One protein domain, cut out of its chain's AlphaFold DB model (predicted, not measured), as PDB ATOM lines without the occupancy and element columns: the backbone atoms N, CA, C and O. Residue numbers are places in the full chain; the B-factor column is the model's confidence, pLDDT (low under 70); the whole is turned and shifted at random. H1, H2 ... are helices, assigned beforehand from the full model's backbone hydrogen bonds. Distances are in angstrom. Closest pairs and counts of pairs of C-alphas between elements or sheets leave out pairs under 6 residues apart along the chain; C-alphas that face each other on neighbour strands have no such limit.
ATOM      1  N   PRO A  88      -5.717  56.912  33.658       76.19
ATOM      2  CA  PRO A  88      -6.633  55.903  34.180       76.19
ATOM      3  C   PRO A  88      -7.241  55.059  33.064       76.19
ATOM      4  O   PRO A  88      -7.345  53.852  33.235       76.19
ATOM      5  N   ALA A  89      -7.625  55.660  31.934       76.44
ATOM      6  CA  ALA A  89      -8.287  54.953  30.842       76.44
ATOM      7  C   ALA A  89      -7.334  53.966  30.172       76.44
ATOM      8  O   ALA A  89      -7.594  52.763  30.146       76.44
ATOM      9  N   PHE A  90      -6.170  54.447  29.736       82.19
ATOM     10  CA  PHE A  90      -5.154  53.597  29.128       82.19
ATOM     11  C   PHE A  90      -4.557  52.582  30.120       82.19
ATOM     12  O   PHE A  90      -4.385  51.413  29.761       82.19
ATOM     13  N   ALA A  91      -4.277  52.982  31.369       84.06
ATOM     14  CA  ALA A  91      -3.778  52.064  32.395       84.06
ATOM     15  C   ALA A  91      -4.769  50.938  32.669       84.06
ATOM     16  O   ALA A  91      -4.380  49.773  32.684       84.06
ATOM     17  N   THR A  92      -6.043  51.280  32.871       85.69
ATOM     18  CA  THR A  92      -7.076  50.293  33.193       85.69
ATOM     19  C   THR A  92      -7.289  49.360  32.015       85.69
ATOM     20  O   THR A  92      -7.260  48.152  32.220       85.69
ATOM     21  N   ALA A  93      -7.387  49.873  30.784       87.94
ATOM     22  CA  ALA A  93      -7.494  49.039  29.588       87.94
ATOM     23  C   ALA A  93      -6.311  48.063  29.457       87.94
ATOM     24  O   ALA A  93      -6.512  46.862  29.299       87.94
ATOM     25  N   THR A  94      -5.075  48.554  29.589       89.94
ATOM     26  CA  THR A  94      -3.867  47.729  29.419       89.94
ATOM     27  C   THR A  94      -3.716  46.693  30.532       89.94
ATOM     28  O   THR A  94      -3.461  45.522  30.255       89.94
ATOM     29  N   ILE A  95      -3.906  47.094  31.793       90.19
ATOM     30  CA  ILE A  95      -3.821  46.179  32.938       90.19
ATOM     31  C   ILE A  95      -4.939  45.140  32.855       90.19
ATOM     32  O   ILE A  95      -4.660  43.955  33.002       90.19
ATOM     33  N   CYS A  96      -6.180  45.547  32.569       91.62
ATOM     34  CA  CYS A  96      -7.294  44.609  32.440       91.62
ATOM     35  C   CYS A  96      -7.101  43.654  31.262       91.62
ATOM     36  O   CYS A  96      -7.390  42.479  31.425       91.62
ATOM     37  N   GLY A  97      -6.565  44.107  30.123       92.69
ATOM     38  CA  GLY A  97      -6.246  43.233  28.987       92.69
ATOM     39  C   GLY A  97      -5.183  42.187  29.323       92.69
ATOM     40  O   GLY A  97      -5.369  40.999  29.064       92.69
ATOM     41  N   LEU A  98      -4.097  42.592  29.988       92.94
ATOM     42  CA  LEU A  98      -3.065  41.663  30.464       92.94
ATOM     43  C   LEU A  98      -3.630  40.649  31.466       92.94
ATOM     44  O   LEU A  98      -3.416  39.443  31.336       92.94
ATOM     45  N   VAL A  99      -4.365  41.146  32.459       92.50
ATOM     46  CA  VAL A  99      -4.954  40.340  33.527       92.50
ATOM     47  C   VAL A  99      -6.014  39.384  32.973       92.50
ATOM     48  O   VAL A  99      -5.998  38.211  33.341       92.50
ATOM     49  N   ALA A 100      -6.875  39.835  32.058       94.88
ATOM     50  CA  ALA A 100      -7.891  39.010  31.405       94.88
ATOM     51  C   ALA A 100      -7.255  37.835  30.662       94.88
ATOM     52  O   ALA A 100      -7.679  36.697  30.842       94.88
ATOM     53  N   ASN A 101      -6.199  38.090  29.886       94.88
ATOM     54  CA  ASN A 101      -5.508  37.054  29.124       94.88
ATOM     55  C   ASN A 101      -4.848  36.004  30.026       94.88
ATOM     56  O   ASN A 101      -5.056  34.803  29.836       94.88
ATOM     57  N   VAL A 102      -4.133  36.445  31.065       93.06
ATOM     58  CA  VAL A 102      -3.528  35.540  32.053       93.06
ATOM     59  C   VAL A 102      -4.595  34.707  32.771       93.06
ATOM     60  O   VAL A 102      -4.458  33.489  32.890       93.06
ATOM     61  N   CYS A 103      -5.677  35.341  33.220       94.44
ATOM     62  CA  CYS A 103      -6.742  34.668  33.958       94.44
ATOM     63  C   CYS A 103      -7.521  33.688  33.091       94.44
ATOM     64  O   CYS A 103      -7.832  32.593  33.550       94.44
ATOM     65  N   ASN A 104      -7.795  34.036  31.834       94.69
ATOM     66  CA  ASN A 104      -8.424  33.121  30.890       94.69
ATOM     67  C   ASN A 104      -7.541  31.897  30.627       94.69
ATOM     68  O   ASN A 104      -8.057  30.788  30.519       94.69
ATOM     69  N   CYS A 105      -6.215  32.063  30.579       93.88
ATOM     70  CA  CYS A 105      -5.286  30.941  30.457       93.88
ATOM     71  C   CYS A 105      -5.350  30.002  31.676       93.88
ATOM     72  O   CYS A 105      -5.500  28.789  31.517       93.88
ATOM     73  N   GLU A 106      -5.289  30.550  32.896       93.44
ATOM     74  CA  GLU A 106      -5.431  29.764  34.134       93.44
ATOM     75  C   GLU A 106      -6.796  29.070  34.204       93.44
ATOM     76  O   GLU A 106      -6.893  27.881  34.513       93.44
ATOM     77  N   TYR A 107      -7.854  29.789  33.841       94.94
ATOM     78  CA  TYR A 107      -9.201  29.248  33.782       94.94
ATOM     79  C   TYR A 107      -9.344  28.151  32.722       94.94
ATOM     80  O   TYR A 107     -10.035  27.170  32.972       94.94
ATOM     81  N   ALA A 108      -8.674  28.243  31.571       94.12
ATOM     82  CA  ALA A 108      -8.687  27.184  30.562       94.12
ATOM     83  C   ALA A 108      -8.093  25.877  31.112       94.12
ATOM     84  O   ALA A 108      -8.662  24.804  30.910       94.12
ATOM     85  N   TRP A 109      -7.000  25.959  31.877       92.44
ATOM     86  CA  TRP A 109      -6.436  24.809  32.589       92.44
ATOM     87  C   TRP A 109      -7.377  24.268  33.668       92.44
ATOM     88  O   TRP A 109      -7.502  23.050  33.833       92.44
ATOM     89  N   LEU A 110      -8.060  25.155  34.390       93.00
ATOM     90  CA  LEU A 110      -9.043  24.778  35.400       93.00
ATOM     91  C   LEU A 110     -10.252  24.067  34.770       93.00
ATOM     92  O   LEU A 110     -10.611  22.972  35.194       93.00
ATOM     93  N   SER A 111     -10.820  24.647  33.713       94.19
ATOM     94  CA  SER A 111     -11.918  24.108  32.904       94.19
ATOM     95  C   SER A 111     -11.572  22.731  32.336       94.19
ATOM     96  O   SER A 111     -12.343  21.786  32.494       94.19
ATOM     97  N   TYR A 112     -10.367  22.574  31.781       93.06
ATOM     98  CA  TYR A 112      -9.879  21.293  31.273       93.06
ATOM     99  C   TYR A 112      -9.855  20.200  32.358       93.06
ATOM    100  O   TYR A 112     -10.321  19.081  32.130       93.06
ATOM    101  N   ARG A 113      -9.397  20.525  33.577       92.50
ATOM    102  CA  ARG A 113      -9.407  19.588  34.717       92.50
ATOM    103  C   ARG A 113     -10.820  19.251  35.185       92.50
ATOM    104  O   ARG A 113     -11.100  18.081  35.445       92.50
ATOM    105  N   ILE A 114     -11.701  20.251  35.289       93.75
ATOM    106  CA  ILE A 114     -13.112  20.059  35.665       93.75
ATOM    107  C   ILE A 114     -13.786  19.115  34.674       93.75
ATOM    108  O   ILE A 114     -14.419  18.140  35.078       93.75
ATOM    109  N   HIS A 115     -13.604  19.376  33.382       93.38
ATOM    110  CA  HIS A 115     -14.152  18.561  32.312       93.38
ATOM    111  C   HIS A 115     -13.688  17.101  32.428       93.38
ATOM    112  O   HIS A 115     -14.523  16.198  32.496       93.38
ATOM    113  N   HIS A 116     -12.376  16.862  32.543       90.00
ATOM    114  CA  HIS A 116     -11.826  15.506  32.632       90.00
ATOM    115  C   HIS A 116     -12.391  14.727  33.832       90.00
ATOM    116  O   HIS A 116     -12.738  13.548  33.731       90.00
ATOM    117  N   GLN A 117     -12.532  15.382  34.985       90.69
ATOM    118  CA  GLN A 117     -13.096  14.749  36.177       90.69
ATOM    119  C   GLN A 117     -14.589  14.467  36.052       90.69
ATOM    120  O   GLN A 117     -15.057  13.421  36.512       90.69
ATOM    121  N   LEU A 118     -15.336  15.384  35.440       91.44
ATOM    122  CA  LEU A 118     -16.758  15.207  35.205       91.44
ATOM    123  C   LEU A 118     -17.001  14.039  34.245       91.44
ATOM    124  O   LEU A 118     -17.802  13.161  34.562       91.44
ATOM    125  N   MET A 119     -16.259  13.974  33.138       90.31
ATOM    126  CA  MET A 119     -16.357  12.874  32.176       90.31
ATOM    127  C   MET A 119     -16.028  11.528  32.816       90.31
ATOM    128  O   MET A 119     -16.802  10.582  32.675       90.31
ATOM    129  N   HIS A 120     -14.959  11.449  33.612       89.06
ATOM    130  CA  HIS A 120     -14.610  10.217  34.322       89.06
ATOM    131  C   HIS A 120     -15.734   9.744  35.265       89.06
ATOM    132  O   HIS A 120     -16.041   8.554  35.344       89.06
ATOM    133  N   ARG A 121     -16.392  10.668  35.981       90.00
ATOM    134  CA  ARG A 121     -17.530  10.332  36.854       90.00
ATOM    135  C   ARG A 121     -18.755   9.891  36.058       90.00
ATOM    136  O   ARG A 121     -19.389   8.916  36.451       90.00
ATOM    137  N   ILE A 122     -19.068  10.567  34.952       88.75
ATOM    138  CA  ILE A 122     -20.193  10.211  34.077       88.75
ATOM    139  C   ILE A 122     -19.994   8.805  33.506       88.75
ATOM    140  O   ILE A 122     -20.894   7.978  33.624       88.75
ATOM    141  N   MET A 123     -18.805   8.499  32.978       88.19
ATOM    142  CA  MET A 123     -18.490   7.171  32.438       88.19
ATOM    143  C   MET A 123     -18.607   6.081  33.508       88.19
ATOM    144  O   MET A 123     -19.197   5.031  33.258       88.19
ATOM    145  N   LYS A 124     -18.121   6.341  34.730       92.00
ATOM    146  CA  LYS A 124     -18.252   5.398  35.849       92.00
ATOM    147  C   LYS A 124     -19.716   5.134  36.213       92.00
ATOM    148  O   LYS A 124     -20.082   3.983  36.431       92.00
ATOM    149  N   LEU A 125     -20.547   6.175  36.260       90.81
ATOM    150  CA  LEU A 125     -21.976   6.046  36.559       90.81
ATOM    151  C   LEU A 125     -22.730   5.310  35.448       90.81
ATOM    152  O   LEU A 125     -23.567   4.464  35.742       90.81
ATOM    153  N   GLN A 126     -22.410   5.584  34.181       89.00
ATOM    154  CA  GLN A 126     -22.986   4.868  33.042       89.00
ATOM    155  C   GLN A 126     -22.623   3.383  33.074       89.00
ATOM    156  O   GLN A 126     -23.498   2.538  32.901       89.00
ATOM    157  N   HIS A 127     -21.365   3.057  33.371       89.44
ATOM    158  CA  HIS A 127     -20.924   1.673  33.496       89.44
ATOM    159  C   HIS A 127     -21.626   0.945  34.655       89.44
ATOM    160  O   HIS A 127     -22.102  -0.175  34.490       89.44
ATOM    161  N   CYS A 223       1.500  21.575  26.348       78.56
ATOM    162  CA  CYS A 223       0.844  22.756  25.789       78.56
ATOM    163  C   CYS A 223       0.290  22.484  24.380       78.56
ATOM    164  O   CYS A 223       0.733  21.577  23.677       78.56
ATOM    165  N   SER A 224      -0.630  23.333  23.911       82.12
ATOM    166  CA  SER A 224      -1.248  23.228  22.577       82.12
ATOM    167  C   SER A 224      -0.242  23.169  21.411       82.12
ATOM    168  O   SER A 224      -0.571  22.672  20.335       82.12
ATOM    169  N   ILE A 225       0.988  23.642  21.636       81.56
ATOM    170  CA  ILE A 225       2.076  23.739  20.653       81.56
ATOM    171  C   ILE A 225       3.129  22.625  20.837       81.56
ATOM    172  O   ILE A 225       4.125  22.595  20.119       81.56
ATOM    173  N   ALA A 226       2.910  21.651  21.727       80.44
ATOM    174  CA  ALA A 226       3.874  20.581  22.011       80.44
ATOM    175  C   ALA A 226       4.354  19.838  20.745       80.44
ATOM    176  O   ALA A 226       5.546  19.584  20.582       80.44
ATOM    177  N   TRP A 227       3.456  19.583  19.785       81.56
ATOM    178  CA  TRP A 227       3.814  18.971  18.496       81.56
ATOM    179  C   TRP A 227       4.775  19.831  17.654       81.56
ATOM    180  O   TRP A 227       5.686  19.319  17.003       81.56
ATOM    181  N   LEU A 228       4.608  21.154  17.666       79.44
ATOM    182  CA  LEU A 228       5.499  22.059  16.943       79.44
ATOM    183  C   LEU A 228       6.858  22.179  17.654       79.44
ATOM    184  O   LEU A 228       7.899  22.287  17.001       79.44
ATOM    185  N   ALA A 229       6.851  22.134  18.987       79.69
ATOM    186  CA  ALA A 229       8.056  22.174  19.803       79.69
ATOM    187  C   ALA A 229       8.945  20.941  19.581       79.69
ATOM    188  O   ALA A 229      10.158  21.084  19.411       79.69
ATOM    189  N   SER A 230       8.358  19.746  19.497       80.75
ATOM    190  CA  SER A 230       9.110  18.526  19.178       80.75
ATOM    191  C   SER A 230       9.668  18.551  17.752       80.75
ATOM    192  O   SER A 230      10.781  18.077  17.519       80.75
ATOM    193  N   ARG A 231       8.960  19.172  16.797       86.12
ATOM    194  CA  ARG A 231       9.404  19.250  15.397       86.12
ATOM    195  C   ARG A 231      10.561  20.222  15.156       86.12
ATOM    196  O   ARG A 231      11.439  19.903  14.358       86.12
ATOM    197  N   TYR A 232      10.548  21.394  15.795       85.56
ATOM    198  CA  TYR A 232      11.476  22.493  15.474       85.56
ATOM    199  C   TYR A 232      12.385  22.935  16.628       85.56
ATOM    200  O   TYR A 232      13.409  23.565  16.373       85.56
ATOM    201  N   PHE A 233      12.053  22.613  17.882       83.81
ATOM    202  CA  PHE A 233      12.707  23.187  19.069       83.81
ATOM    203  C   PHE A 233      13.365  22.155  19.990       83.81
ATOM    204  O   PHE A 233      13.667  22.481  21.136       83.81
ATOM    205  N   GLN A 234      13.624  20.934  19.507       83.75
ATOM    206  CA  GLN A 234      14.291  19.880  20.292       83.75
ATOM    207  C   GLN A 234      13.618  19.673  21.666       83.75
ATOM    208  O   GLN A 234      14.292  19.677  22.693       83.75
ATOM    209  N   GLU A 235      12.280  19.601  21.683       77.94
ATOM    210  CA  GLU A 235      11.452  19.415  22.895       77.94
ATOM    211  C   GLU A 235      11.507  20.570  23.917       77.94
ATOM    212  O   GLU A 235      10.963  20.486  25.018       77.94
ATOM    213  N   ARG A 236      12.101  21.716  23.558       83.38
ATOM    214  CA  ARG A 236      12.084  22.920  24.400       83.38
ATOM    215  C   ARG A 236      10.773  23.692  24.225       83.38
ATOM    216  O   ARG A 236      10.719  24.697  23.513       83.38
ATOM    217  N   ASN A 237       9.724  23.254  24.922       81.69
ATOM    218  CA  ASN A 237       8.364  23.809  24.813       81.69
ATOM    219  C   ASN A 237       8.289  25.326  25.064       81.69
ATOM    220  O   ASN A 237       7.604  26.040  24.333       81.69
ATOM    221  N   TRP A 238       9.034  25.857  26.039       83.88
ATOM    222  CA  TRP A 238       9.002  27.289  26.364       83.88
ATOM    223  C   TRP A 238       9.563  28.184  25.242       83.88
ATOM    224  O   TRP A 238       9.032  29.268  25.006       83.88
ATOM    225  N   LEU A 239      10.589  27.725  24.510       86.69
ATOM    226  CA  LEU A 239      11.149  28.455  23.363       86.69
ATOM    227  C   LEU A 239      10.174  28.466  22.184       86.69
ATOM    228  O   LEU A 239      10.007  29.494  21.525       86.69
ATOM    229  N   ALA A 240       9.503  27.340  21.939       86.88
ATOM    230  CA  ALA A 240       8.477  27.248  20.909       86.88
ATOM    231  C   ALA A 240       7.314  28.206  21.209       86.88
ATOM    232  O   ALA A 240       6.938  29.004  20.354       86.88
ATOM    233  N   VAL A 241       6.812  28.207  22.448       87.69
ATOM    234  CA  VAL A 241       5.746  29.120  22.890       87.69
ATOM    235  C   VAL A 241       6.167  30.582  22.735       87.69
ATOM    236  O   VAL A 241       5.413  31.375  22.171       87.69
ATOM    237  N   LEU A 242       7.375  30.949  23.175       90.50
ATOM    238  CA  LEU A 242       7.866  32.326  23.083       90.50
ATOM    239  C   LEU A 242       8.021  32.791  21.628       90.50
ATOM    240  O   LEU A 242       7.605  33.892  21.279       90.50
ATOM    241  N   SER A 243       8.588  31.948  20.766       90.12
ATOM    242  CA  SER A 243       8.829  32.304  19.362       90.12
ATOM    243  C   SER A 243       7.531  32.442  18.557       90.12
ATOM    244  O   SER A 243       7.351  33.427  17.837       90.12
ATOM    245  N   VAL A 244       6.594  31.501  18.712       91.31
ATOM    246  CA  VAL A 244       5.302  31.527  18.010       91.31
ATOM    247  C   VAL A 244       4.432  32.675  18.503       91.31
ATOM    248  O   VAL A 244       3.864  33.396  17.683       91.31
ATOM    249  N   SER A 245       4.364  32.898  19.820       93.25
ATOM    250  CA  SER A 245       3.593  34.014  20.380       93.25
ATOM    251  C   SER A 245       4.144  35.375  19.951       93.25
ATOM    252  O   SER A 245       3.357  36.260  19.623       93.25
ATOM    253  N   ALA A 246       5.467  35.546  19.857       93.44
ATOM    254  CA  ALA A 246       6.079  36.770  19.333       93.44
ATOM    255  C   ALA A 246       5.704  37.026  17.859       93.44
ATOM    256  O   ALA A 246       5.342  38.144  17.488       93.44
ATOM    257  N   CYS A 247       5.716  35.987  17.019       93.81
ATOM    258  CA  CYS A 247       5.312  36.102  15.616       93.81
ATOM    259  C   CYS A 247       3.817  36.445  15.477       93.81
ATOM    260  O   CYS A 247       3.456  37.429  14.828       93.81
ATOM    261  N   LEU A 248       2.947  35.682  16.147       93.12
ATOM    262  CA  LEU A 248       1.496  35.869  16.083       93.12
ATOM    263  C   LEU A 248       1.070  37.231  16.646       93.12
ATOM    264  O   LEU A 248       0.265  37.928  16.031       93.12
ATOM    265  N   SER A 249       1.660  37.652  17.767       94.81
ATOM    266  CA  SER A 249       1.363  38.952  18.379       94.81
ATOM    267  C   SER A 249       1.787  40.126  17.504       94.81
ATOM    268  O   SER A 249       1.096  41.143  17.495       94.81
ATOM    269  N   THR A 250       2.853  39.984  16.711       94.25
ATOM    270  CA  THR A 250       3.250  41.002  15.727       94.25
ATOM    271  C   THR A 250       2.165  41.169  14.662       94.25
ATOM    272  O   THR A 250       1.744  42.291  14.386       94.25
ATOM    273  N   ILE A 251       1.644  40.062  14.122       94.25
ATOM    274  CA  ILE A 251       0.560  40.080  13.127       94.25
ATOM    275  C   ILE A 251      -0.709  40.707  13.722       94.25
ATOM    276  O   ILE A 251      -1.283  41.616  13.121       94.25
ATOM    277  N   MET A 252      -1.119  40.274  14.919       93.50
ATOM    278  CA  MET A 252      -2.312  40.803  15.594       93.50
ATOM    279  C   MET A 252      -2.172  42.289  15.936       93.50
ATOM    280  O   MET A 252      -3.118  43.056  15.776       93.50
ATOM    281  N   THR A 253      -0.975  42.730  16.327       94.69
ATOM    282  CA  THR A 253      -0.683  44.141  16.613       94.69
ATOM    283  C   THR A 253      -0.781  45.002  15.360       94.69
ATOM    284  O   THR A 253      -1.433  46.044  15.392       94.69
ATOM    285  N   LEU A 254      -0.205  44.560  14.239       94.69
ATOM    286  CA  LEU A 254      -0.312  45.276  12.965       94.69
ATOM    287  C   LEU A 254      -1.768  45.372  12.492       94.69
ATOM    288  O   LEU A 254      -2.209  46.447  12.085       94.69
ATOM    289  N   LEU A 255      -2.530  44.279  12.605       93.12
ATOM    290  CA  LEU A 255      -3.952  44.254  12.265       93.12
ATOM    291  C   LEU A 255      -4.761  45.217  13.145       93.12
ATOM    292  O   LEU A 255      -5.553  46.005  12.633       93.12
ATOM    293  N   PHE A 256      -4.535  45.202  14.457       92.38
ATOM    294  CA  PHE A 256      -5.209  46.093  15.397       92.38
ATOM    295  C   PHE A 256      -4.920  47.571  15.102       92.38
ATOM    296  O   PHE A 256      -5.826  48.405  15.109       92.38
ATOM    297  N   ILE A 257      -3.669  47.914  14.795       92.69
ATOM    298  CA  ILE A 257      -3.281  49.290  14.456       92.69
ATOM    299  C   ILE A 257      -3.923  49.730  13.143       92.69
ATOM    300  O   ILE A 257      -4.382  50.867  13.035       92.69
ATOM    301  N   TYR A 258      -3.993  48.828  12.164       92.31
ATOM    302  CA  TYR A 258      -4.681  49.085  10.907       92.31
ATOM    303  C   TYR A 258      -6.178  49.354  11.127       92.31
ATOM    304  O   TYR A 258      -6.690  50.376  10.669       92.31
ATOM    305  N   ILE A 259      -6.864  48.498  11.895       89.50
ATOM    306  CA  ILE A 259      -8.298  48.642  12.201       89.50
ATOM    307  C   ILE A 259      -8.569  49.937  12.973       89.50
ATOM    308  O   ILE A 259      -9.451  50.709  12.599       89.50
ATOM    309  N   THR A 260      -7.800  50.212  14.027       88.50
ATOM    310  CA  THR A 260      -7.975  51.429  14.840       88.50
ATOM    311  C   THR A 260      -7.675  52.705  14.056       88.50
ATOM    312  O   THR A 260      -8.309  53.725  14.305       88.50
ATOM    313  N   GLY A 261      -6.769  52.657  13.073       87.44
ATOM    314  CA  GLY A 261      -6.498  53.775  12.169       87.44
ATOM    315  C   GLY A 261      -7.693  54.158  11.291       87.44
ATOM    316  O   GLY A 261      -7.875  55.340  11.006       87.44
ATOM    317  N   PHE A 262      -8.527  53.186  10.912       88.81
ATOM    318  CA  PHE A 262      -9.712  53.403  10.073       88.81
ATOM    319  C   PHE A 262     -10.898  54.016  10.840       88.81
ATOM    320  O   PHE A 262     -11.772  54.650  10.251       88.81
ATOM    321  N   ILE A 263     -10.943  53.846  12.162       85.75
ATOM    322  CA  ILE A 263     -12.048  54.319  13.002       85.75
ATOM    323  C   ILE A 263     -11.754  55.750  13.463       85.75
ATOM    324  O   ILE A 263     -11.132  55.972  14.499       85.75
ATOM    325  N   ASN A 264     -12.241  56.740  12.713       83.44
ATOM    326  CA  ASN A 264     -11.999  58.163  12.999       83.44
ATOM    327  C   ASN A 264     -12.422  58.592  14.413       83.44
ATOM    328  O   ASN A 264     -11.763  59.425  15.028       83.44
ATOM    329  N   ALA A 265     -13.490  58.002  14.953       79.81
ATOM    330  CA  ALA A 265     -13.993  58.331  16.285       79.81
ATOM    331  C   ALA A 265     -13.036  57.930  17.428       79.81
ATOM    332  O   ALA A 265     -13.139  58.478  18.518       79.81
ATOM    333  N   LEU A 266     -12.072  57.028  17.193       81.56
ATOM    334  CA  LEU A 266     -11.045  56.704  18.190       81.56
ATOM    335  C   LEU A 266      -9.950  57.768  18.272       81.56
ATOM    336  O   LEU A 266      -9.285  57.850  19.300       81.56
ATOM    337  N   HIS A 267      -9.750  58.595  17.238       84.44
ATOM    338  CA  HIS A 267      -8.572  59.470  17.137       84.44
ATOM    339  C   HIS A 267      -8.476  60.509  18.263       84.44
ATOM    340  O   HIS A 267      -7.382  60.991  18.547       84.44
ATOM    341  N   THR A 268      -9.591  60.829  18.921       82.50
ATOM    342  CA  THR A 268      -9.666  61.779  20.042       82.50
ATOM    343  C   THR A 268      -9.404  61.152  21.415       82.50
ATOM    344  O   THR A 268      -9.261  61.885  22.389       82.50
ATOM    345  N   THR A 269      -9.347  59.822  21.509       81.50
ATOM    346  CA  THR A 269      -9.238  59.081  22.782       81.50
ATOM    347  C   THR A 269      -7.782  58.885  23.217       81.50
ATOM    348  O   THR A 269      -6.881  58.765  22.377       81.50
ATOM    349  N   GLU A 270      -7.523  58.777  24.526       81.06
ATOM    350  CA  GLU A 270      -6.169  58.465  25.029       81.06
ATOM    351  C   GLU A 270      -5.701  57.078  24.567       81.06
ATOM    352  O   GLU A 270      -4.519  56.873  24.273       81.06
ATOM    353  N   LEU A 271      -6.637  56.132  24.438       82.12
ATOM    354  CA  LEU A 271      -6.347  54.788  23.947       82.12
ATOM    355  C   LEU A 271      -5.746  54.823  22.537       82.12
ATOM    356  O   LEU A 271      -4.837  54.047  22.254       82.12
ATOM    357  N   TYR A 272      -6.187  55.736  21.665       86.44
ATOM    358  CA  TYR A 272      -5.613  55.871  20.327       86.44
ATOM    359  C   TYR A 272      -4.194  56.441  20.345       86.44
ATOM    360  O   TYR A 272      -3.350  55.975  19.571       86.44
ATOM    361  N   ALA A 273      -3.896  57.394  21.235       87.31
ATOM    362  CA  ALA A 273      -2.547  57.940  21.398       87.31
ATOM    363  C   ALA A 273      -1.549  56.856  21.842       87.31
ATOM    364  O   ALA A 273      -0.447  56.761  21.301       87.31
ATOM    365  N   TYR A 274      -1.968  55.981  22.760       88.25
ATOM    366  CA  TYR A 274      -1.143  54.902  23.312       88.25
ATOM    367  C   TYR A 274      -1.447  53.514  22.727       88.25
ATOM    368  O   TYR A 274      -1.021  52.495  23.279       88.25
ATOM    369  N   ARG A 275      -2.131  53.449  21.575       90.31
ATOM    370  CA  ARG A 275      -2.626  52.192  20.979       90.31
ATOM    371  C   ARG A 275      -1.536  51.159  20.732       90.31
ATOM    372  O   ARG A 275      -1.782  49.972  20.893       90.31
ATOM    373  N   TRP A 276      -0.332  51.609  20.377       90.69
ATOM    374  CA  TRP A 276       0.825  50.738  20.170       90.69
ATOM    375  C   TRP A 276       1.199  49.993  21.446       90.69
ATOM    376  O   TRP A 276       1.426  48.789  21.405       90.69
ATOM    377  N   ILE A 277       1.223  50.693  22.582       90.50
ATOM    378  CA  ILE A 277       1.600  50.102  23.865       90.50
ATOM    379  C   ILE A 277       0.535  49.088  24.288       90.50
ATOM    380  O   ILE A 277       0.872  47.940  24.567       90.50
ATOM    381  N   TYR A 278      -0.744  49.476  24.251       90.44
ATOM    382  CA  TYR A 278      -1.851  48.564  24.558       90.44
ATOM    383  C   TYR A 278      -1.798  47.303  23.682       90.44
ATOM    384  O   TYR A 278      -1.814  46.189  24.203       90.44
ATOM    385  N   ALA A 279      -1.673  47.476  22.362       92.00
ATOM    386  CA  ALA A 279      -1.681  46.376  21.403       92.00
ATOM    387  C   ALA A 279      -0.511  45.415  21.617       92.00
ATOM    388  O   ALA A 279      -0.725  44.209  21.668       92.00
ATOM    389  N   ILE A 280       0.710  45.933  21.787       92.62
ATOM    390  CA  ILE A 280       1.898  45.098  21.993       92.62
ATOM    391  C   ILE A 280       1.729  44.243  23.250       92.62
ATOM    392  O   ILE A 280       1.892  43.028  23.185       92.62
ATOM    393  N   PHE A 281       1.373  44.853  24.384       92.06
ATOM    394  CA  PHE A 281       1.280  44.129  25.651       92.06
ATOM    395  C   PHE A 281       0.089  43.168  25.691       92.06
ATOM    396  O   PHE A 281       0.269  41.998  26.033       92.06
ATOM    397  N   SER A 282      -1.106  43.627  25.306       91.81
ATOM    398  CA  SER A 282      -2.316  42.798  25.350       91.81
ATOM    399  C   SER A 282      -2.243  41.648  24.348       91.81
ATOM    400  O   SER A 282      -2.413  40.496  24.739       91.81
ATOM    401  N   ASN A 283      -1.885  41.914  23.083       93.94
ATOM    402  CA  ASN A 283      -1.828  40.864  22.060       93.94
ATOM    403  C   ASN A 283      -0.699  39.867  22.327       93.94
ATOM    404  O   ASN A 283      -0.848  38.682  22.030       93.94
ATOM    405  N   PHE A 284       0.437  40.312  22.878       93.94
ATOM    406  CA  PHE A 284       1.498  39.395  23.287       93.94
ATOM    407  C   PHE A 284       1.023  38.466  24.405       93.94
ATOM    408  O   PHE A 284       1.186  37.250  24.292       93.94
ATOM    409  N   ALA A 285       0.369  39.005  25.438       93.12
ATOM    410  CA  ALA A 285      -0.203  38.197  26.511       93.12
ATOM    411  C   ALA A 285      -1.280  37.229  25.999       93.12
ATOM    412  O   ALA A 285      -1.273  36.064  26.398       93.12
ATOM    413  N   ALA A 286      -2.150  37.667  25.086       94.50
ATOM    414  CA  ALA A 286      -3.165  36.830  24.451       94.50
ATOM    415  C   ALA A 286      -2.543  35.679  23.654       94.50
ATOM    416  O   ALA A 286      -2.878  34.515  23.866       94.50
ATOM    417  N   CYS A 287      -1.568  35.978  22.790       94.75
ATOM    418  CA  CYS A 287      -0.890  34.966  21.981       94.75
ATOM    419  C   CYS A 287      -0.107  33.982  22.854       94.75
ATOM    420  O   CYS A 287      -0.171  32.776  22.624       94.75
ATOM    421  N   MET A 288       0.598  34.465  23.879       92.62
ATOM    422  CA  MET A 288       1.314  33.613  24.829       92.62
ATOM    423  C   MET A 288       0.347  32.694  25.587       92.62
ATOM    424  O   MET A 288       0.590  31.492  25.684       92.62
ATOM    425  N   SER A 289      -0.785  33.234  26.043       92.81
ATOM    426  CA  SER A 289      -1.848  32.488  26.728       92.81
ATOM    427  C   SER A 289      -2.484  31.427  25.829       92.81
ATOM    428  O   SER A 289      -2.688  30.291  26.257       92.81
ATOM    429  N   ALA A 290      -2.742  31.764  24.565       93.88
ATOM    430  CA  ALA A 290      -3.280  30.847  23.570       93.88
ATOM    431  C   ALA A 290      -2.295  29.707  23.260       93.88
ATOM    432  O   ALA A 290      -2.702  28.546  23.194       93.88
ATOM    433  N   CYS A 291      -0.999  30.008  23.141       92.19
ATOM    434  CA  CYS A 291       0.056  29.016  22.916       92.19
ATOM    435  C   CYS A 291       0.240  28.074  24.121       92.19
ATOM    436  O   CYS A 291       0.485  26.879  23.951       92.19
ATOM    437  N   TYR A 292       0.098  28.603  25.339       90.50
ATOM    438  CA  TYR A 292       0.258  27.864  26.595       90.50
ATOM    439  C   TYR A 292      -0.997  27.083  27.032       90.50
ATOM    440  O   TYR A 292      -0.970  26.334  28.009       90.50
ATOM    441  N   SER A 293      -2.111  27.243  26.317       91.88
ATOM    442  CA  SER A 293      -3.369  26.548  26.605       91.88
ATOM    443  C   SER A 293      -3.248  25.015  26.479       91.88
ATOM    444  O   SER A 293      -2.370  24.535  25.755       91.88
ATOM    445  N   PRO A 294      -4.115  24.228  27.152       90.50
ATOM    446  CA  PRO A 294      -3.980  22.766  27.210       90.50
ATOM    447  C   PRO A 294      -4.267  22.068  25.874       90.50
ATOM    448  O   PRO A 294      -3.680  21.038  25.568       90.50
ATOM    449  N   THR A 295      -5.175  22.608  25.054       91.06
ATOM    450  CA  THR A 295      -5.493  22.046  23.733       91.06
ATOM    451  C   THR A 295      -5.698  23.155  22.710       91.06
ATOM    452  O   THR A 295      -6.055  24.281  23.062       91.06
ATOM    453  N   TRP A 296      -5.538  22.833  21.424       90.50
ATOM    454  CA  TRP A 296      -5.766  23.786  20.330       90.50
ATOM    455  C   TRP A 296      -7.193  24.371  20.334       90.50
ATOM    456  O   TRP A 296      -7.389  25.523  19.955       90.50
ATOM    457  N   GLN A 297      -8.185  23.611  20.822       93.38
ATOM    458  CA  GLN A 297      -9.564  24.087  20.964       93.38
ATOM    459  C   GLN A 297      -9.664  25.242  21.969       93.38
ATOM    460  O   GLN A 297     -10.317  26.243  21.691       93.38
ATOM    461  N   HIS A 298      -8.985  25.132  23.116       94.19
ATOM    462  CA  HIS A 298      -8.928  26.222  24.093       94.19
ATOM    463  C   HIS A 298      -8.151  27.415  23.532       94.19
ATOM    464  O   HIS A 298      -8.570  28.547  23.737       94.19
ATOM    465  N   SER A 299      -7.079  27.175  22.769       94.50
ATOM    466  CA  SER A 299      -6.319  28.229  22.083       94.50
ATOM    467  C   SER A 299      -7.215  29.117  21.208       94.50
ATOM    468  O   SER A 299      -7.179  30.342  21.325       94.50
ATOM    469  N   PHE A 300      -8.091  28.508  20.398       94.94
ATOM    470  CA  PHE A 300      -9.049  29.239  19.565       94.94
ATOM    471  C   PHE A 300     -10.039  30.064  20.398       94.94
ATOM    472  O   PHE A 300     -10.253  31.243  20.113       94.94
ATOM    473  N   ILE A 301     -10.609  29.471  21.451       95.75
ATOM    474  CA  ILE A 301     -11.547  30.167  22.340       95.75
ATOM    475  C   ILE A 301     -10.874  31.344  23.054       95.75
ATOM    476  O   ILE A 301     -11.480  32.406  23.152       95.75
ATOM    477  N   LEU A 302      -9.620  31.208  23.492       95.31
ATOM    478  CA  LEU A 302      -8.871  32.296  24.129       95.31
ATOM    479  C   LEU A 302      -8.662  33.483  23.182       95.31
ATOM    480  O   LEU A 302      -8.899  34.621  23.580       95.31
ATOM    481  N   ILE A 303      -8.287  33.226  21.926       94.88
ATOM    482  CA  ILE A 303      -8.148  34.279  20.908       94.88
ATOM    483  C   ILE A 303      -9.503  34.944  20.639       94.88
ATOM    484  O   ILE A 303      -9.589  36.169  20.573       94.88
ATOM    485  N   LEU A 304     -10.578  34.158  20.525       95.50
ATOM    486  CA  LEU A 304     -11.927  34.696  20.348       95.50
ATOM    487  C   LEU A 304     -12.342  35.590  21.528       95.50
ATOM    488  O   LEU A 304     -12.899  36.666  21.320       95.50
ATOM    489  N   GLN A 305     -12.061  35.167  22.760       94.88
ATOM    490  CA  GLN A 305     -12.364  35.930  23.970       94.88
ATOM    491  C   GLN A 305     -11.556  37.231  24.060       94.88
ATOM    492  O   GLN A 305     -12.129  38.260  24.417       94.88
ATOM    493  N   ASP A 306     -10.272  37.216  23.697       94.56
ATOM    494  CA  ASP A 306      -9.426  38.416  23.641       94.56
ATOM    495  C   ASP A 306      -9.912  39.417  22.579       94.56
ATOM    496  O   ASP A 306      -9.998  40.618  22.850       94.56
ATOM    497  N   LEU A 307     -10.341  38.935  21.406       93.62
ATOM    498  CA  LEU A 307     -10.953  39.782  20.375       93.62
ATOM    499  C   LEU A 307     -12.229  40.460  20.885       93.62
ATOM    500  O   LEU A 307     -12.413  41.664  20.692       93.62
ATOM    501  N   VAL A 308     -13.099  39.709  21.567       94.75
ATOM    502  CA  VAL A 308     -14.327  40.255  22.161       94.75
ATOM    503  C   VAL A 308     -13.996  41.274  23.249       94.75
ATOM    504  O   VAL A 308     -14.564  42.364  23.250       94.75
ATOM    505  N   PHE A 309     -13.053  40.969  24.141       94.62
ATOM    506  CA  PHE A 309     -12.623  41.883  25.199       94.62
ATOM    507  C   PHE A 309     -12.022  43.178  24.642       94.62
ATOM    508  O   PHE A 309     -12.345  44.271  25.109       94.62
ATOM    509  N   THR A 310     -11.197  43.073  23.602       92.19
ATOM    510  CA  THR A 310     -10.595  44.221  22.921       92.19
ATOM    511  C   THR A 310     -11.657  45.094  22.260       92.19
ATOM    512  O   THR A 310     -11.603  46.319  22.362       92.19
ATOM    513  N   PHE A 311     -12.671  44.492  21.640       90.88
ATOM    514  CA  PHE A 311     -13.783  45.242  21.061       90.88
ATOM    515  C   PHE A 311     -14.651  45.911  22.135       90.88
ATOM    516  O   PHE A 311     -15.019  47.073  21.981       90.88
ATOM    517  N   LEU A 312     -14.945  45.219  23.241       90.25
ATOM    518  CA  LEU A 312     -15.654  45.798  24.388       90.25
ATOM    519  C   LEU A 312     -14.865  46.955  25.009       90.25
ATOM    520  O   LEU A 312     -15.460  47.960  25.387       90.25
ATOM    521  N   THR A 313     -13.538  46.846  25.065       89.50
ATOM    522  CA  THR A 313     -12.635  47.911  25.523       89.50
ATOM    523  C   THR A 313     -12.697  49.119  24.592       89.50
ATOM    524  O   THR A 313     -12.884  50.238  25.059       89.50
ATOM    525  N   MET A 314     -12.632  48.905  23.275       86.31
ATOM    526  CA  MET A 314     -12.796  49.976  22.284       86.31
ATOM    527  C   MET A 314     -14.157  50.657  22.401       86.31
ATOM    528  O   MET A 314     -14.228  51.880  22.481       86.31
ATOM    529  N   HIS A 315     -15.231  49.871  22.481       85.62
ATOM    530  CA  HIS A 315     -16.579  50.395  22.664       85.62
ATOM    531  C   HIS A 315     -16.699  51.201  23.963       85.62
ATOM    532  O   HIS A 315     -17.311  52.262  23.965       85.62
ATOM    533  N   SER A 316     -16.111  50.718  25.057       83.56
ATOM    534  CA  SER A 316     -16.145  51.373  26.371       83.56
ATOM    535  C   SER A 316     -15.456  52.734  26.376       83.56
ATOM    536  O   SER A 316     -15.975  53.678  26.961       83.56
ATOM    537  N   VAL A 317     -14.308  52.849  25.703       80.12
ATOM    538  CA  VAL A 317     -13.563  54.115  25.617       80.12
ATOM    539  C   VAL A 317     -14.265  55.117  24.696       80.12
ATOM    540  O   VAL A 317     -14.197  56.319  24.927       80.12
ATOM    541  N   MET A 318     -14.959  54.638  23.660       76.69
ATOM    542  CA  MET A 318     -15.698  55.504  22.735       76.69
ATOM    543  C   MET A 318     -17.062  55.935  23.272       76.69
ATOM    544  O   MET A 318     -17.511  57.042  22.987       76.69
ATOM    545  N   CYS A 319     -17.745  55.041  23.985       76.19
ATOM    546  CA  CYS A 319     -19.095  55.246  24.479       76.19
ATOM    547  C   CYS A 319     -19.112  55.139  26.006       76.19
ATOM    548  O   CYS A 319     -19.237  54.033  26.549       76.19
ATOM    549  N   PRO A 320     -18.994  56.272  26.714       66.81
ATOM    550  CA  PRO A 320     -19.022  56.260  28.162       66.81
ATOM    551  C   PRO A 320     -20.391  55.806  28.672       66.81
ATOM    552  O   PRO A 320     -21.430  56.118  28.090       66.81
ATOM    553  N   ILE A 321     -20.405  55.116  29.816       62.62
ATOM    554  CA  ILE A 321     -21.583  54.435  30.397       62.62
ATOM    555  C   ILE A 321     -22.826  55.326  30.598       62.62
ATOM    556  O   ILE A 321     -23.934  54.832  30.799       62.62
ATOM    557  N   ASN A 322     -22.645  56.646  30.563       58.50
ATOM    558  CA  ASN A 322     -23.698  57.645  30.710       58.50
ATOM    559  C   ASN A 322     -24.436  57.982  29.401       58.50
ATOM    560  O   ASN A 322     -25.462  58.660  29.458       58.50
ATOM    561  N   GLN A 323     -23.937  57.552  28.241       64.19
ATOM    562  CA  GLN A 323     -24.570  57.771  26.942       64.19
ATOM    563  C   GLN A 323     -25.140  56.445  26.421       64.19
ATOM    564  O   GLN A 323     -24.414  55.504  26.132       64.19
ATOM    565  N   ILE A 324     -26.471  56.359  26.341       52.19
ATOM    566  CA  ILE A 324     -27.198  55.128  25.963       52.19
ATOM    567  C   ILE A 324     -27.192  54.912  24.436       52.19
ATOM    568  O   ILE A 324     -27.415  53.801  23.961       52.19
ATOM    569  N   SER A 325     -26.896  55.964  23.669       56.62
ATOM    570  CA  SER A 325     -26.978  55.977  22.209       56.62
ATOM    571  C   SER A 325     -25.637  56.403  21.617       56.62
ATOM    572  O   SER A 325     -25.431  57.577  21.318       56.62
ATOM    573  N   CYS A 326     -24.719  55.457  21.464       64.44
ATOM    574  CA  CYS A 326     -23.549  55.652  20.618       64.44
ATOM    575  C   CYS A 326     -23.728  54.796  19.371       64.44
ATOM    576  O   CYS A 326     -23.816  53.571  19.470       64.44
ATOM    577  N   ASP A 327     -23.773  55.437  18.206       63.03
ATOM    578  CA  ASP A 327     -23.826  54.752  16.915       63.03
ATOM    579  C   ASP A 327     -22.445  54.164  16.591       63.03
ATOM    580  O   ASP A 327     -21.699  54.657  15.744       63.03
ATOM    581  N   PHE A 328     -22.067  53.114  17.320       69.56
ATOM    582  CA  PHE A 328     -20.915  52.295  16.980       69.56
ATOM    583  C   PHE A 328     -21.303  51.222  15.962       69.56
ATOM    584  O   PHE A 328     -22.429  50.730  15.944       69.56
ATOM    585  N   LEU A 329     -20.332  50.831  15.130       67.56
ATOM    586  CA  LEU A 329     -20.522  49.929  13.990       67.56
ATOM    587  C   LEU A 329     -21.203  48.600  14.365       67.56
ATOM    588  O   LEU A 329     -21.925  48.030  13.549       67.56
ATOM    589  N   ILE A 330     -20.974  48.096  15.585       79.75
ATOM    590  CA  ILE A 330     -21.584  46.862  16.089       79.75
ATOM    591  C   ILE A 330     -22.038  47.081  17.529       79.75
ATOM    592  O   ILE A 330     -21.252  47.458  18.396       79.75
ATOM    593  N   ASN A 331     -23.310  46.787  17.788       85.38
ATOM    594  CA  ASN A 331     -23.890  46.843  19.123       85.38
ATOM    595  C   ASN A 331     -23.202  45.796  20.036       85.38
ATOM    596  O   ASN A 331     -23.117  44.627  19.637       85.38
ATOM    597  N   PRO A 332     -22.725  46.145  21.247       86.81
ATOM    598  CA  PRO A 332     -21.964  45.229  22.107       86.81
ATOM    599  C   PRO A 332     -22.765  43.978  22.480       86.81
ATOM    600  O   PRO A 332     -22.211  42.884  22.554       86.81
ATOM    601  N   THR A 333     -24.087  44.105  22.620       88.56
ATOM    602  CA  THR A 333     -24.989  42.968  22.851       88.56
ATOM    603  C   THR A 333     -24.958  41.975  21.688       88.56
ATOM    604  O   THR A 333     -24.900  40.767  21.910       88.56
ATOM    605  N   CYS A 334     -24.944  42.471  20.445       91.44
ATOM    606  CA  CYS A 334     -24.850  41.629  19.254       91.44
ATOM    607  C   CYS A 334     -23.491  40.932  19.169       91.44
ATOM    608  O   CYS A 334     -23.441  39.758  18.817       91.44
ATOM    609  N   LEU A 335     -22.404  41.621  19.529       92.19
ATOM    610  CA  LEU A 335     -21.066  41.030  19.570       92.19
ATOM    611  C   LEU A 335     -20.986  39.883  20.587       92.19
ATOM    612  O   LEU A 335     -20.513  38.802  20.246       92.19
ATOM    613  N   VAL A 336     -21.468  40.100  21.815       93.00
ATOM    614  CA  VAL A 336     -21.474  39.074  22.871       93.00
ATOM    615  C   VAL A 336     -22.359  37.889  22.476       93.00
ATOM    616  O   VAL A 336     -21.971  36.735  22.643       93.00
ATOM    617  N   ALA A 337     -23.536  38.149  21.901       94.38
ATOM    618  CA  ALA A 337     -24.399  37.085  21.396       94.38
ATOM    619  C   ALA A 337     -23.709  36.290  20.274       94.38
ATOM    620  O   ALA A 337     -23.706  35.059  20.299       94.38
ATOM    621  N   PHE A 338     -23.068  36.981  19.329       95.00
ATOM    622  CA  PHE A 338     -22.325  36.356  18.240       95.00
ATOM    623  C   PHE A 338     -21.164  35.500  18.757       95.00
ATOM    624  O   PHE A 338     -20.992  34.376  18.292       95.00
ATOM    625  N   SER A 339     -20.402  35.969  19.749       95.06
ATOM    626  CA  SER A 339     -19.289  35.199  20.312       95.06
ATOM    627  C   SER A 339     -19.752  33.947  21.055       95.06
ATOM    628  O   SER A 339     -19.106  32.903  20.950       95.06
ATOM    629  N   ILE A 340     -20.884  34.012  21.764       95.94
ATOM    630  CA  ILE A 340     -21.494  32.844  22.419       95.94
ATOM    631  C   ILE A 340     -21.937  31.820  21.371       95.94
ATOM    632  O   ILE A 340     -21.623  30.636  21.494       95.94
ATOM    633  N   VAL A 341     -22.613  32.271  20.312       96.50
ATOM    634  CA  VAL A 341     -23.060  31.406  19.211       96.50
ATOM    635  C   VAL A 341     -21.867  30.776  18.490       96.50
ATOM    636  O   VAL A 341     -21.862  29.570  18.250       96.50
ATOM    637  N   LEU A 342     -20.820  31.549  18.204       96.25
ATOM    638  CA  LEU A 342     -19.600  31.041  17.580       96.25
ATOM    639  C   LEU A 342     -18.895  30.006  18.466       96.25
ATOM    640  O   LEU A 342     -18.465  28.971  17.965       96.25
ATOM    641  N   THR A 343     -18.830  30.244  19.779       96.25
ATOM    642  CA  THR A 343     -18.276  29.288  20.755       96.25
ATOM    643  C   THR A 343     -19.078  27.987  20.768       96.25
ATOM    644  O   THR A 343     -18.492  26.905  20.748       96.25
ATOM    645  N   PHE A 344     -20.412  28.077  20.734       96.38
ATOM    646  CA  PHE A 344     -21.295  26.912  20.646       96.38
ATOM    647  C   PHE A 344     -21.019  26.089  19.386       96.38
ATOM    648  O   PHE A 344     -20.734  24.896  19.482       96.38
ATOM    649  N   PHE A 345     -21.057  26.724  18.210       96.69
ATOM    650  CA  PHE A 345     -20.821  26.039  16.937       96.69
ATOM    651  C   PHE A 345     -19.417  25.442  16.858       96.69
ATOM    652  O   PHE A 345     -19.253  24.313  16.399       96.69
ATOM    653  N   PHE A 346     -18.405  26.158  17.347       96.75
ATOM    654  CA  PHE A 346     -17.037  25.659  17.374       96.75
ATOM    655  C   PHE A 346     -16.900  24.401  18.239       96.75
ATOM    656  O   PHE A 346     -16.307  23.416  17.790       96.75
ATOM    657  N   ARG A 347     -17.475  24.393  19.451       95.44
ATOM    658  CA  ARG A 347     -17.463  23.213  20.333       95.44
ATOM    659  C   ARG A 347     -18.297  22.073  19.774       95.44
ATOM    660  O   ARG A 347     -17.858  20.933  19.839       95.44
ATOM    661  N   TRP A 348     -19.433  22.373  19.155       94.75
ATOM    662  CA  TRP A 348     -20.255  21.375  18.478       94.75
ATOM    663  C   TRP A 348     -19.485  20.632  17.378       94.75
ATOM    664  O   TRP A 348     -19.591  19.417  17.274       94.75
ATOM    665  N   ILE A 349     -18.700  21.353  16.571       95.38
ATOM    666  CA  ILE A 349     -17.917  20.767  15.471       95.38
ATOM    667  C   ILE A 349     -16.664  20.048  15.990       95.38
ATOM    668  O   ILE A 349     -16.259  19.033  15.429       95.38
ATOM    669  N   SER A 350     -16.027  20.585  17.032       93.06
ATOM    670  CA  SER A 350     -14.710  20.114  17.478       93.06
ATOM    671  C   SER A 350     -14.770  18.967  18.491       93.06
ATOM    672  O   SER A 350     -13.790  18.234  18.627       93.06
ATOM    673  N   SER A 351     -15.873  18.823  19.229       92.12
ATOM    674  CA  SER A 351     -16.026  17.787  20.254       92.12
ATOM    675  C   SER A 351     -16.537  16.466  19.665       92.12
ATOM    676  O   SER A 351     -17.442  16.473  18.833       92.12
ATOM    677  N   PRO A 352     -16.020  15.310  20.123       89.06
ATOM    678  CA  PRO A 352     -16.399  14.002  19.581       89.06
ATOM    679  C   PRO A 352     -17.825  13.582  19.959       89.06
ATOM    680  O   PRO A 352     -18.471  12.847  19.219       89.06
ATOM    681  N   ASN A 353     -18.315  14.034  21.118       90.50
ATOM    682  CA  ASN A 353     -19.603  13.641  21.684       90.50
ATOM    683  C   ASN A 353     -20.441  14.874  22.042       90.50
ATOM    684  O   ASN A 353     -19.908  15.906  22.445       90.50
ATOM    685  N   CYS A 354     -21.769  14.737  22.011       91.31
ATOM    686  CA  CYS A 354     -22.680  15.825  22.383       91.31
ATOM    687  C   CYS A 354     -22.510  16.267  23.852       91.31
ATOM    688  O   CYS A 354     -22.486  17.461  24.141       91.31
ATOM    689  N   ILE A 355     -22.328  15.314  24.776       91.12
ATOM    690  CA  ILE A 355     -22.109  15.610  26.206       91.12
ATOM    691  C   ILE A 355     -20.795  16.379  26.404       91.12
ATOM    692  O   ILE A 355     -20.741  17.321  27.193       91.12
ATOM    693  N   ASP A 356     -19.756  16.002  25.659       91.19
ATOM    694  CA  ASP A 356     -18.446  16.652  25.686       91.19
ATOM    695  C   ASP A 356     -18.543  18.112  25.217       91.19
ATOM    696  O   ASP A 356     -18.141  19.028  25.942       91.19
ATOM    697  N   ALA A 357     -19.203  18.324  24.071       93.81
ATOM    698  CA  ALA A 357     -19.473  19.645  23.510       93.81
ATOM    699  C   ALA A 357     -20.242  20.535  24.496       93.81
ATOM    700  O   ALA A 357     -19.873  21.689  24.718       93.81
ATOM    701  N   LEU A 358     -21.296  19.991  25.114       94.81
ATOM    702  CA  LEU A 358     -22.153  20.715  26.050       94.81
ATOM    703  C   LEU A 358     -21.400  21.122  27.319       94.81
ATOM    704  O   LEU A 358     -21.513  22.267  27.754       94.81
ATOM    705  N   VAL A 359     -20.608  20.220  27.904       94.50
ATOM    706  CA  VAL A 359     -19.825  20.533  29.107       94.50
ATOM    707  C   VAL A 359     -18.760  21.582  28.807       94.50
ATOM    708  O   VAL A 359     -18.639  22.542  29.565       94.50
ATOM    709  N   HIS A 360     -18.023  21.447  27.700       94.69
ATOM    710  CA  HIS A 360     -17.053  22.463  27.296       94.69
ATOM    711  C   HIS A 360     -17.710  23.821  27.060       94.69
ATOM    712  O   HIS A 360     -17.226  24.825  27.572       94.69
ATOM    713  N   PHE A 361     -18.843  23.851  26.363       96.31
ATOM    714  CA  PHE A 361     -19.587  25.078  26.105       96.31
ATOM    715  C   PHE A 361     -20.044  25.782  27.391       96.31
ATOM    716  O   PHE A 361     -19.856  26.991  27.529       96.31
ATOM    717  N   ILE A 362     -20.599  25.042  28.358       96.50
ATOM    718  CA  ILE A 362     -21.025  25.607  29.648       96.50
ATOM    719  C   ILE A 362     -19.831  26.205  30.399       96.50
ATOM    720  O   ILE A 362     -19.929  27.313  30.930       96.50
ATOM    721  N   LEU A 363     -18.699  25.495  30.431       96.25
ATOM    722  CA  LEU A 363     -17.490  25.985  31.089       96.25
ATOM    723  C   LEU A 363     -16.906  27.209  30.366       96.25
ATOM    724  O   LEU A 363     -16.480  28.152  31.031       96.25
ATOM    725  N   ASP A 364     -16.926  27.249  29.035       96.12
ATOM    726  CA  ASP A 364     -16.445  28.399  28.263       96.12
ATOM    727  C   ASP A 364     -17.321  29.641  28.494       96.12
ATOM    728  O   ASP A 364     -16.792  30.733  28.707       96.12
ATOM    729  N   ILE A 365     -18.652  29.486  28.534       96.38
ATOM    730  CA  ILE A 365     -19.591  30.569  28.878       96.38
ATOM    731  C   ILE A 365     -19.348  31.079  30.294       96.38
ATOM    732  O   ILE A 365     -19.333  32.289  30.530       96.38
ATOM    733  N   MET A 366     -19.173  30.164  31.247       96.12
ATOM    734  CA  MET A 366     -18.906  30.529  32.632       96.12
ATOM    735  C   MET A 366     -17.622  31.358  32.732       96.12
ATOM    736  O   MET A 366     -17.639  32.410  33.365       96.12
ATOM    737  N   GLY A 367     -16.549  30.945  32.051       94.94
ATOM    738  CA  GLY A 367     -15.293  31.695  31.980       94.94
ATOM    739  C   GLY A 367     -15.453  33.052  31.307       94.94
ATOM    740  O   GLY A 367     -14.948  34.051  31.813       94.94
ATOM    741  N   PHE A 368     -16.224  33.111  30.220       95.81
ATOM    742  CA  PHE A 368     -16.521  34.349  29.508       95.81
ATOM    743  C   PHE A 368     -17.186  35.383  30.422       95.81
ATOM    744  O   PHE A 368     -16.681  36.491  30.567       95.81
ATOM    745  N   PHE A 369     -18.296  35.043  31.080       94.81
ATOM    746  CA  PHE A 369     -18.982  36.001  31.953       94.81
ATOM    747  C   PHE A 369     -18.193  36.302  33.222       94.81
ATOM    748  O   PHE A 369     -18.177  37.451  33.668       94.81
ATOM    749  N   TYR A 370     -17.530  35.288  33.781       94.81
ATOM    750  CA  TYR A 370     -16.717  35.460  34.969       94.81
ATOM    751  C   TYR A 370     -15.561  36.418  34.696       94.81
ATOM    752  O   TYR A 370     -15.474  37.426  35.384       94.81
ATOM    753  N   ILE A 371     -14.730  36.165  33.681       95.06
ATOM    754  CA  ILE A 371     -13.487  36.906  33.426       95.06
ATOM    755  C   ILE A 371     -13.714  38.088  32.489       95.06
ATOM    756  O   ILE A 371     -13.572  39.236  32.911       95.06
ATOM    757  N   ILE A 372     -14.105  37.830  31.238       94.50
ATOM    758  CA  ILE A 372     -14.304  38.884  30.228       94.50
ATOM    759  C   ILE A 372     -15.429  39.827  30.644       94.50
ATOM    760  O   ILE A 372     -15.258  41.042  30.591       94.50
ATOM    761  N   GLY A 373     -16.554  39.291  31.115       92.25
ATOM    762  CA  GLY A 373     -17.701  40.081  31.555       92.25
ATOM    763  C   GLY A 373     -17.344  41.043  32.687       92.25
ATOM    764  O   GLY A 373     -17.506  42.254  32.538       92.25
ATOM    765  N   SER A 374     -16.810  40.542  33.800       92.75
ATOM    766  CA  SER A 374     -16.508  41.394  34.959       92.75
ATOM    767  C   SER A 374     -15.356  42.382  34.719       92.75
ATOM    768  O   SER A 374     -15.461  43.543  35.121       92.75
ATOM    769  N   LEU A 375     -14.291  41.982  34.012       93.00
ATOM    770  CA  LEU A 375     -13.195  42.892  33.665       93.00
ATOM    771  C   LEU A 375     -13.632  43.919  32.619       93.00
ATOM    772  O   LEU A 375     -13.179  45.058  32.675       93.00
ATOM    773  N   SER A 376     -14.553  43.576  31.712       90.44
ATOM    774  CA  SER A 376     -15.111  44.562  30.780       90.44
ATOM    775  C   SER A 376     -15.909  45.636  31.510       90.44
ATOM    776  O   SER A 376     -15.816  46.796  31.138       90.44
ATOM    777  N   VAL A 377     -16.607  45.301  32.606       88.69
ATOM    778  CA  VAL A 377     -17.254  46.303  33.470       88.69
ATOM    779  C   VAL A 377     -16.210  47.195  34.140       88.69
ATOM    780  O   VAL A 377     -16.425  48.403  34.237       88.69
ATOM    781  N   LEU A 378     -15.067  46.625  34.550       88.06
ATOM    782  CA  LEU A 378     -13.932  47.374  35.094       88.06
ATOM    783  C   LEU A 378     -13.304  48.328  34.044       88.06
ATOM    784  O   LEU A 378     -12.767  49.371  34.382       88.06
ATOM    785  N   VAL A 379     -13.390  48.029  32.752       86.62
ATOM    786  CA  VAL A 379     -12.961  48.973  31.705       86.62
ATOM    787  C   VAL A 379     -14.069  49.982  31.386       86.62
ATOM    788  O   VAL A 379     -13.802  51.176  31.288       86.62
ATOM    789  N   ALA A 380     -15.319  49.523  31.299       78.69
ATOM    790  CA  ALA A 380     -16.492  50.309  30.916       78.69
ATOM    791  C   ALA A 380     -16.836  51.438  31.883       78.69
ATOM    792  O   ALA A 380     -17.473  52.413  31.483       78.69
ATOM    793  N   PHE A 381     -16.448  51.326  33.155       72.94
ATOM    794  CA  PHE A 381     -16.664  52.436  34.067       72.94
ATOM    795  C   PHE A 381     -15.660  53.576  33.840       72.94
ATOM    796  O   PHE A 381     -15.946  54.647  34.338       72.94
ATOM    797  N   VAL A 382     -14.528  53.413  33.138       70.38
ATOM    798  CA  VAL A 382     -13.535  54.491  32.964       70.38
ATOM    799  C   VAL A 382     -13.831  55.309  31.712       70.38
ATOM    800  O   VAL A 382     -13.758  54.794  30.604       70.38
TER     801      VAL A 382
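What this domain is: This is residues 88 to 127 and 223 to 382 of the 534 residues of the protein "Phosphatidate cytidylyltransferase" of Albugo candida (UniProt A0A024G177). Five long helices, H1, H5, H6, H7 and H8, lie side by side as a bundle with H6 in the middle, and the 40-residue H1 runs along the longest axis. H3 packs slantwise on H5, and short H2 sits across the beginning of H3. The printed part has 200 residues with eight named helices, H1 to H8 in chain order, and no named strand; its class is all helix. It is compact, with a radius of gyration of the C-alphas of 18.1 A and spans of 61 by 41 by 26 A.

Where its parts are: Find C-alpha 88 at (-6.633, 55.903, 34.180); from there H1 runs 56.1 A to C-alpha 127 at (-20.924, 1.673, 33.496). After the cut come H2, residues 226 to 232, and H3, 237 to 262, 37.7 A long. Then follow H4, 270 to 273, H5, 275 to 292, H6, 296 to 318, 33.3 A, and H7, 332 to 350. H8, 354 to 380, runs 36.1 A to C-alpha 380 at (-16.492, 50.309, 30.916), with a kink of 26 degrees near residue 374.

How they stand to each other: Look first at H1, a hub with H6. H1 touches H8, opposite ways at a shallow tilt of 20 degrees, closest at the C-alphas of Ala 93 and Val 379, 5.9 A. With residues 90 to 105 alone it touches H5, closest at C-alphas 101 and 286, 5.2 A. H5 and H6 form a hairpin, closest at C-alphas 290 and 299, 4.3 A; H6 and H7 form another, at a shallow tilt of 4 degrees. H3 touches H5 at a tilt of 37 degrees, only just steep, closest at C-alphas 245 and 287, 4.9 A. H1 and H7 are apart. Every O i to N i+4 pair is within hydrogen-bond range in H1, H2, H3, H5, H6 and H7; in H8 21 of 23 are, and H4 is too short for one.

The domain as a whole: The two C-alphas farthest apart are those of His 127 and Thr 268, 62.6 A. Residues 128 to 222 are not printed, and C-alphas 127 and 223 are 31.3 A apart across the cut. The link from H6 to H7 is long, 13 residues, and there residues 320 to 329 have pLDDT under 70.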